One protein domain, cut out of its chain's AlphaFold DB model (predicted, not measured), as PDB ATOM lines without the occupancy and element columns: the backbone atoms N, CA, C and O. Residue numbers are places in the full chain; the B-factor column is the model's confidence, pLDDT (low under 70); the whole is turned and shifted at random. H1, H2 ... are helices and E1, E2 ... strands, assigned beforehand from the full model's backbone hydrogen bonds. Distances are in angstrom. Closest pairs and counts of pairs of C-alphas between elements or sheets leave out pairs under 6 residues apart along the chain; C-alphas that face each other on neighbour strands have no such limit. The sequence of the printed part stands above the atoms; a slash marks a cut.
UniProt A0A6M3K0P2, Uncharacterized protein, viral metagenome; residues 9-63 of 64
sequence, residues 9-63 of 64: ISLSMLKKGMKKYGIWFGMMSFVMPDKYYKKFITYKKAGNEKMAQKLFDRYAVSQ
ATOM      1  N   ILE A   9     102.606 149.208 142.312       87.00
ATOM      2  CA  ILE A   9     103.588 148.601 141.416       87.00
ATOM      3  C   ILE A   9     105.008 148.876 141.909       87.00
ATOM      4  O   ILE A   9     105.293 149.875 142.570       87.00
ATOM      5  N   SER A  10     105.928 147.975 141.571       89.06
ATOM      6  CA  SER A  10     107.355 148.218 141.799       89.06
ATOM      7  C   SER A  10     107.907 149.258 140.823       89.06
ATOM      8  O   SER A  10     107.429 149.379 139.693       89.06
ATOM      9  N   LEU A  11     108.970 149.956 141.218       86.44
ATOM     10  CA  LEU A  11     109.674 150.912 140.360       86.44
ATOM     11  C   LEU A  11     110.173 150.265 139.054       86.44
ATOM     12  O   LEU A  11     110.085 150.866 137.984       86.44
ATOM     13  N   SER A  12     110.654 149.021 139.107       87.62
ATOM     14  CA  SER A  12     111.033 148.281 137.894       87.62
ATOM     15  C   SER A  12     109.846 148.016 136.965       87.62
ATOM     16  O   SER A  12     109.988 148.063 135.740       87.62
ATOM     17  N   MET A  13     108.670 147.739 137.529       86.12
ATOM     18  CA  MET A  13     107.449 147.499 136.761       86.12
ATOM     19  C   MET A  13     106.913 148.790 136.147       86.12
ATOM     20  O   MET A  13     106.529 148.773 134.981       86.12
ATOM     21  N   LEU A  14     107.002 149.911 136.871       86.44
ATOM     22  CA  LEU A  14     106.757 151.242 136.322       86.44
ATOM     23  C   LEU A  14     107.648 151.499 135.102       86.44
ATOM     24  O   LEU A  14     107.131 151.786 134.032       86.44
ATOM     25  N   LYS A  15     108.974 151.334 135.219       85.81
ATOM     26  CA  LYS A  15     109.908 151.585 134.103       85.81
ATOM     27  C   LYS A  15     109.592 150.736 132.869       85.81
ATOM     28  O   LYS A  15     109.612 151.237 131.747       85.81
ATOM     29  N   LYS A  16     109.280 149.449 133.065       87.00
ATOM     30  CA  LYS A  16     108.881 148.549 131.971       87.00
ATOM     31  C   LYS A  16     107.549 148.969 131.346       87.00
ATOM     32  O   LYS A  16     107.433 148.975 130.123       87.00
ATOM     33  N   GLY A  17     106.568 149.320 132.173       84.62
ATOM     34  CA  GLY A  17     105.251 149.740 131.718       84.62
ATOM     35  C   GLY A  17     105.284 151.082 130.995       84.62
ATOM     36  O   GLY A  17     104.735 151.177 129.907       84.62
ATOM     37  N   MET A  18     106.034 152.065 131.496       84.62
ATOM     38  CA  MET A  18     106.250 153.346 130.817       84.62
ATOM     39  C   MET A  18     106.911 153.171 129.448       84.62
ATOM     40  O   MET A  18     106.510 153.823 128.489       84.62
ATOM     41  N   LYS A  19     107.880 152.252 129.322       86.38
ATOM     42  CA  LYS A  19     108.524 151.963 128.030       86.38
ATOM     43  C   LYS A  19     107.552 151.363 127.005       86.38
ATOM     44  O   LYS A  19     107.728 151.579 125.813       86.38
ATOM     45  N   LYS A  20     106.563 150.584 127.453       85.25
ATOM     46  CA  LYS A  20     105.637 149.849 126.575       85.25
ATOM     47  C   LYS A  20     104.325 150.593 126.305       85.25
ATOM     48  O   LYS A  20     103.791 150.487 125.210       85.25
ATOM     49  N   TYR A  21     103.810 151.306 127.299       82.94
ATOM     50  CA  TYR A  21     102.474 151.910 127.309       82.94
ATOM     51  C   TYR A  21     102.511 153.440 127.462       82.94
ATOM     52  O   TYR A  21     101.466 154.084 127.484       82.94
ATOM     53  N   GLY A  22     103.703 154.033 127.559       80.44
ATOM     54  CA  GLY A  22     103.882 155.471 127.716       80.44
ATOM     55  C   GLY A  22     103.642 155.968 129.143       80.44
ATOM     56  O   GLY A  22     103.440 155.203 130.088       80.44
ATOM     57  N   ILE A  23     103.689 157.290 129.298       78.12
ATOM     58  CA  ILE A  23     103.678 157.977 130.600       78.12
ATOM     59  C   ILE A  23     102.389 157.720 131.404       78.12
ATOM     60  O   ILE A  23     102.424 157.655 132.632       78.12
ATOM     61  N   TRP A  24     101.281 157.455 130.706       74.44
ATOM     62  CA  TRP A  24      99.968 157.146 131.277       74.44
ATOM     63  C   TRP A  24      99.970 155.923 132.201       74.44
ATOM     64  O   TRP A  24      99.189 155.864 133.147       74.44
ATOM     65  N   PHE A  25     100.887 154.973 131.983       76.25
ATOM     66  CA  PHE A  25     101.027 153.796 132.844       76.25
ATOM     67  C   PHE A  25     101.418 154.159 134.283       76.25
ATOM     68  O   PHE A  25     101.005 153.485 135.227       76.25
ATOM     69  N   GLY A  26     102.211 155.220 134.458       70.25
ATOM     70  CA  GLY A  26     102.639 155.681 135.777       70.25
ATOM     71  C   GLY A  26     101.568 156.462 136.522       70.25
ATOM     72  O   GLY A  26     101.441 156.303 137.729       70.25
ATOM     73  N   MET A  27     100.755 157.233 135.800       72.06
ATOM     74  CA  MET A  27      99.745 158.117 136.388       72.06
ATOM     75  C   MET A  27      98.641 157.378 137.153       72.06
ATOM     76  O   MET A  27      98.066 157.936 138.076       72.06
ATOM     77  N   MET A  28      98.337 156.123 136.814       69.56
ATOM     78  CA  MET A  28      97.237 155.377 137.448       69.56
ATOM     79  C   MET A  28      97.692 154.412 138.554       69.56
ATOM     80  O   MET A  28      96.896 153.572 138.974       69.56
ATOM     81  N   SER A  29      98.953 154.467 138.998       80.31
ATOM     82  CA  SER A  29      99.514 153.493 139.950       80.31
ATOM     83  C   SER A  29     100.350 154.141 141.052       80.31
ATOM     84  O   SER A  29     101.069 155.112 140.826       80.31
ATOM     85  N   PHE A  30     100.323 153.540 142.242       85.44
ATOM     86  CA  PHE A  30     101.252 153.883 143.314       85.44
ATOM     87  C   PHE A  30     102.574 153.163 143.098       85.44
ATOM     88  O   PHE A  30     102.611 151.947 142.915       85.44
ATOM     89  N   VAL A  31     103.676 153.898 143.159       88.06
ATOM     90  CA  VAL A  31     105.003 153.351 142.892       88.06
ATOM     91  C   VAL A  31     105.741 153.158 144.198       88.06
ATOM     92  O   VAL A  31     105.870 154.078 144.997       88.06
ATOM     93  N   MET A  32     106.265 151.953 144.397       89.50
ATOM     94  CA  MET A  32     107.068 151.603 145.561       89.50
ATOM     95  C   MET A  32     108.436 151.058 145.122       89.50
ATOM     96  O   MET A  32     108.513 150.319 144.134       89.50
ATOM     97  N   PRO A  33     109.536 151.342 145.846       90.50
ATOM     98  CA  PRO A  33     110.821 150.723 145.546       90.50
ATOM     99  C   PRO A  33     110.749 149.195 145.670       90.50
ATOM    100  O   PRO A  33     110.160 148.662 146.611       90.50
ATOM    101  N   ASP A  34     111.410 148.480 144.762       89.12
ATOM    102  CA  ASP A  34     111.330 147.019 144.620       89.12
ATOM    103  C   ASP A  34     111.575 146.244 145.926       89.12
ATOM    104  O   ASP A  34     110.897 145.253 146.213       89.12
ATOM    105  N   LYS A  35     112.521 146.714 146.752       89.19
ATOM    106  CA  LYS A  35     112.842 146.124 148.062       89.19
ATOM    107  C   LYS A  35     111.634 146.126 149.003       89.19
ATOM    108  O   LYS A  35     111.422 145.154 149.727       89.19
ATOM    109  N   TYR A  36     110.859 147.207 149.003       90.81
ATOM    110  CA  TYR A  36     109.676 147.351 149.848       90.81
ATOM    111  C   TYR A  36     108.447 146.731 149.198       90.81
ATOM    112  O   TYR A  36     107.668 146.105 149.908       90.81
ATOM    113  N   TYR A  37     108.336 146.777 147.869       90.12
ATOM    114  CA  TYR A  37     107.262 146.110 147.136       90.12
ATOM    115  C   TYR A  37     107.238 144.600 147.410       90.12
ATOM    116  O   TYR A  37     106.185 144.040 147.710       90.12
ATOM    117  N   LYS A  38     108.404 143.933 147.410       90.31
ATOM    118  CA  LYS A  38     108.491 142.510 147.786       90.31
ATOM    119  C   LYS A  38     107.941 142.262 149.193       90.31
ATOM    120  O   LYS A  38     107.116 141.373 149.367       90.31
ATOM    121  N   LYS A  39     108.347 143.075 150.175       91.12
ATOM    122  CA  LYS A  39     107.850 142.968 151.557       91.12
ATOM    123  C   LYS A  39     106.348 143.240 151.649       91.12
ATOM    124  O   LYS A  39     105.650 142.514 152.345       91.12
ATOM    125  N   PHE A  40     105.851 144.242 150.929       89.44
ATOM    126  CA  PHE A  40     104.435 144.589 150.860       89.44
ATOM    127  C   PHE A  40     103.596 143.410 150.357       89.44
ATOM    128  O   PHE A  40     102.638 143.016 151.019       89.44
ATOM    129  N   ILE A  41     104.005 142.778 149.251       89.00
ATOM    130  CA  ILE A  41     103.330 141.590 148.717       89.00
ATOM    131  C   ILE A  41     103.409 140.414 149.695       89.00
ATOM    132  O   ILE A  41     102.411 139.721 149.875       89.00
ATOM    133  N   THR A  42     104.550 140.195 150.357       92.38
ATOM    134  CA  THR A  42     104.672 139.158 151.394       92.38
ATOM    135  C   THR A  42     103.681 139.391 152.535       92.38
ATOM    136  O   THR A  42     102.979 138.459 152.914       92.38
ATOM    137  N   TYR A  43     103.562 140.622 153.046       92.00
ATOM    138  CA  TYR A  43     102.605 140.936 154.110       92.00
ATOM    139  C   TYR A  43     101.148 140.837 153.647       92.00
ATOM    140  O   TYR A  43     100.341 140.276 154.383       92.00
ATOM    141  N   LYS A  44     100.805 141.283 152.425       87.44
ATOM    142  CA  LYS A  44      99.451 141.089 151.864       87.44
ATOM    143  C   LYS A  44      99.110 139.606 151.705       87.44
ATOM    144  O   LYS A  44      98.011 139.211 152.073       87.44
ATOM    145  N   LYS A  45     100.042 138.778 151.215       89.88
ATOM    146  CA  LYS A  45      99.846 137.320 151.092       89.88
ATOM    147  C   LYS A  45      99.704 136.627 152.445       89.88
ATOM    148  O   LYS A  45      98.938 135.683 152.559       89.88
ATOM    149  N   ALA A  46     100.421 137.104 153.457       91.75
ATOM    150  CA  ALA A  46     100.319 136.608 154.825       91.75
ATOM    151  C   ALA A  46      99.069 137.117 155.573       91.75
ATOM    152  O   ALA A  46      98.933 136.845 156.761       91.75
ATOM    153  N   GLY A  47      98.198 137.910 154.932       91.62
ATOM    154  CA  GLY A  47      97.033 138.525 155.581       91.62
ATOM    155  C   GLY A  47      97.385 139.602 156.614       91.62
ATOM    156  O   GLY A  47      96.517 140.073 157.343       91.62
ATOM    157  N   ASN A  48      98.650 140.029 156.695       92.62
ATOM    158  CA  ASN A  48      99.097 141.057 157.629       92.62
ATOM    159  C   ASN A  48      98.872 142.452 157.035       92.62
ATOM    160  O   ASN A  48      99.801 143.146 156.606       92.62
ATOM    161  N   GLU A  49      97.605 142.850 157.000       89.94
ATOM    162  CA  GLU A  49      97.176 144.094 156.365       89.94
ATOM    163  C   GLU A  49      97.762 145.330 157.047       89.94
ATOM    164  O   GLU A  49      98.173 146.263 156.366       89.94
ATOM    165  N   LYS A  50      97.920 145.307 158.377       91.69
ATOM    166  CA  LYS A  50      98.497 146.422 159.143       91.69
ATOM    167  C   LYS A  50      99.943 146.717 158.732       91.69
ATOM    168  O   LYS A  50     100.318 147.877 158.563       91.69
ATOM    169  N   MET A  51     100.764 145.679 158.549       89.25
ATOM    170  CA  MET A  51     102.151 145.850 158.099       89.25
ATOM    171  C   MET A  51     102.235 146.220 156.618       89.25
ATOM    172  O   MET A  51     103.080 147.035 156.245       89.25
ATOM    173  N   ALA A  52     101.353 145.665 155.784       88.00
ATOM    174  CA  ALA A  52     101.259 146.051 154.382       88.00
ATOM    175  C   ALA A  52     100.876 147.533 154.232       88.00
ATOM    176  O   ALA A  52     101.552 148.257 153.505       88.00
ATOM    177  N   GLN A  53      99.875 148.005 154.978       89.06
ATOM    178  CA  GLN A  53      99.447 149.404 154.975       89.06
ATOM    179  C   GLN A  53     100.576 150.331 155.441       89.06
ATOM    180  O   GLN A  53     100.906 151.290 154.759       89.06
ATOM    181  N   LYS A  54     101.284 149.976 156.521       91.94
ATOM    182  CA  LYS A  54     102.437 150.755 157.004       91.94
ATOM    183  C   LYS A  54     103.561 150.879 155.967       91.94
ATOM    184  O   LYS A  54     104.263 151.889 155.934       91.94
ATOM    185  N   LEU A  55     103.783 149.844 155.152       89.88
ATOM    186  CA  LEU A  55     104.735 149.917 154.040       89.88
ATOM    187  C   LEU A  55     104.210 150.781 152.900       89.88
ATOM    188  O   LEU A  55     104.991 151.529 152.318       89.88
ATOM    189  N   PHE A  56     102.921 150.666 152.588       89.06
ATOM    190  CA  PHE A  56     102.265 151.499 151.595       89.06
ATOM    191  C   PHE A  56     102.383 152.978 151.971       89.06
ATOM    192  O   PHE A  56     103.042 153.716 151.252       89.06
ATOM    193  N   ASP A  57     101.916 153.383 153.149       89.12
ATOM    194  CA  ASP A  57     101.904 154.790 153.572       89.12
ATOM    195  C   ASP A  57     103.308 155.421 153.632       89.12
ATOM    196  O   ASP A  57     103.466 156.626 153.464       89.12
ATOM    197  N   ARG A  58     104.352 154.618 153.888       91.12
ATOM    198  CA  ARG A  58     105.731 155.116 154.015       91.12
ATOM    199  C   ARG A  58     106.497 155.151 152.694       91.12
ATOM    200  O   ARG A  58     107.395 155.975 152.546       91.12
ATOM    201  N   TYR A  59     106.233 154.209 151.790       90.44
ATOM    202  CA  TYR A  59     107.091 153.980 150.622       90.44
ATOM    203  C   TYR A  59     106.355 153.995 149.286       90.44
ATOM    204  O   TYR A  59     107.020 153.990 148.251       90.44
ATOM    205  N   ALA A  60     105.024 153.953 149.284       86.62
ATOM    206  CA  ALA A  60     104.239 154.096 148.072       86.62
ATOM    207  C   ALA A  60     104.059 155.583 147.770       86.62
ATOM    208  O   ALA A  60     103.611 156.352 148.614       86.62
ATOM    209  N   VAL A  61     104.413 155.976 146.554       83.69
ATOM    210  CA  VAL A  61     104.315 157.358 146.092       83.69
ATOM    211  C   VAL A  61     103.320 157.407 144.944       83.69
ATOM    212  O   VAL A  61     103.409 156.599 144.015       83.69
ATOM    213  N   SER A  62     102.371 158.338 145.009       79.00
ATOM    214  CA  SER A  62     101.548 158.673 143.847       79.00
ATOM    215  C   SER A  62     102.430 159.375 142.813       79.00
ATOM    216  O   SER A  62     103.253 160.212 143.173       79.00
ATOM    217  N   GLN A  63     102.293 159.006 141.541       66.25
ATOM    218  CA  GLN A  63     102.958 159.685 140.418       66.25
ATOM    219  C   GLN A  63     102.093 160.822 139.833       66.25
ATOM    220  O   GLN A  63     102.451 161.364 138.789       66.25
TER     221      GLN A  63
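AT A GLANCE: This is residues 9 to 63 of the 64 residues of an uncharacterized protein of viral metagenome (UniProt A0A6M3K0P2). The domain is a short rod with a helical hairpin, H3 and H4, at one end and a second pair of helices, H1 with the short H2 folded back on it, at the other end. Between the two ends lies the one strand, E1, which links the two halves and has the short stretches 9 to 10 and 61 to 62 paired beside it. The printed part has 55 residues, with four named helices and one named strand in the order H1, H2, E1, H3, H4, and its class is mostly helix. It is only just compact, close to loose, with a radius of gyration of the C-alphas of 11.7 A, and the C-alphas span 33 by 16 by 15 A.

HOW THE PARTS SIT: The longest helix, H3, residues 34 to 45, touches H4, residues 49 to 59. The two form a helical hairpin at a shallow tilt of 18 degrees, opposite ways; their closest C-alphas are those of Phe 40 and Ala 52, 5.0 A apart. E1, residues 29 to 32, comes closest to H4 at the C-alphas of Met 32 and Tyr 59, 5.6 A apart. E1 and H3 meet only through their link. E1 pairs with no named strand, but residues 31 to 32 of it pair with residues 9 to 10, parallel, and residues 30 to 31 with residues 61 to 62, antiparallel. H1, residues 11 to 21, comes closest to E1 at the C-alphas of Leu 11 and Val 31, 5.8 A apart. H1 and H3 are close but not clearly touching, about perpendicular at 83 degrees, with the C-alphas of Leu 11 and Asp 34 the closest at 6.0 A. H2, residues 24 to 27, touches H1, the closest C-alphas being those of Met 18 and Phe 25, 5.6 A apart. H1 and H4 are apart, and H2 is apart from both H3 and H4. In H1 and H4 every O i to N i+4 pair is within hydrogen-bond range, in H3 7 of 8 are, and H2 is too short for such a pair.

IN THESE COORDINATES: H3 is 16.4 A long from first to last C-alpha, H4 15.1 A, H1 14.9 A, E1 9.6 A and H2 5.2 A. H3 begins at C-alpha 34, at (111.330, 147.019, 144.620). H1 begins at C-alpha 11, at (109.674, 150.912, 140.360), and H4 ends at C-alpha 59, at (107.091, 153.980, 150.622).

THE WHOLE: The two C-alphas farthest apart are those of Gly 22 and Asn 48, 33.5 A. The printed part has no cut, and the links H1 to H2, H2 to E1, E1 to H3 and H3 to H4 are tight. The mean pLDDT of the printed part is 86.1; residues 28 and 63 are under 70.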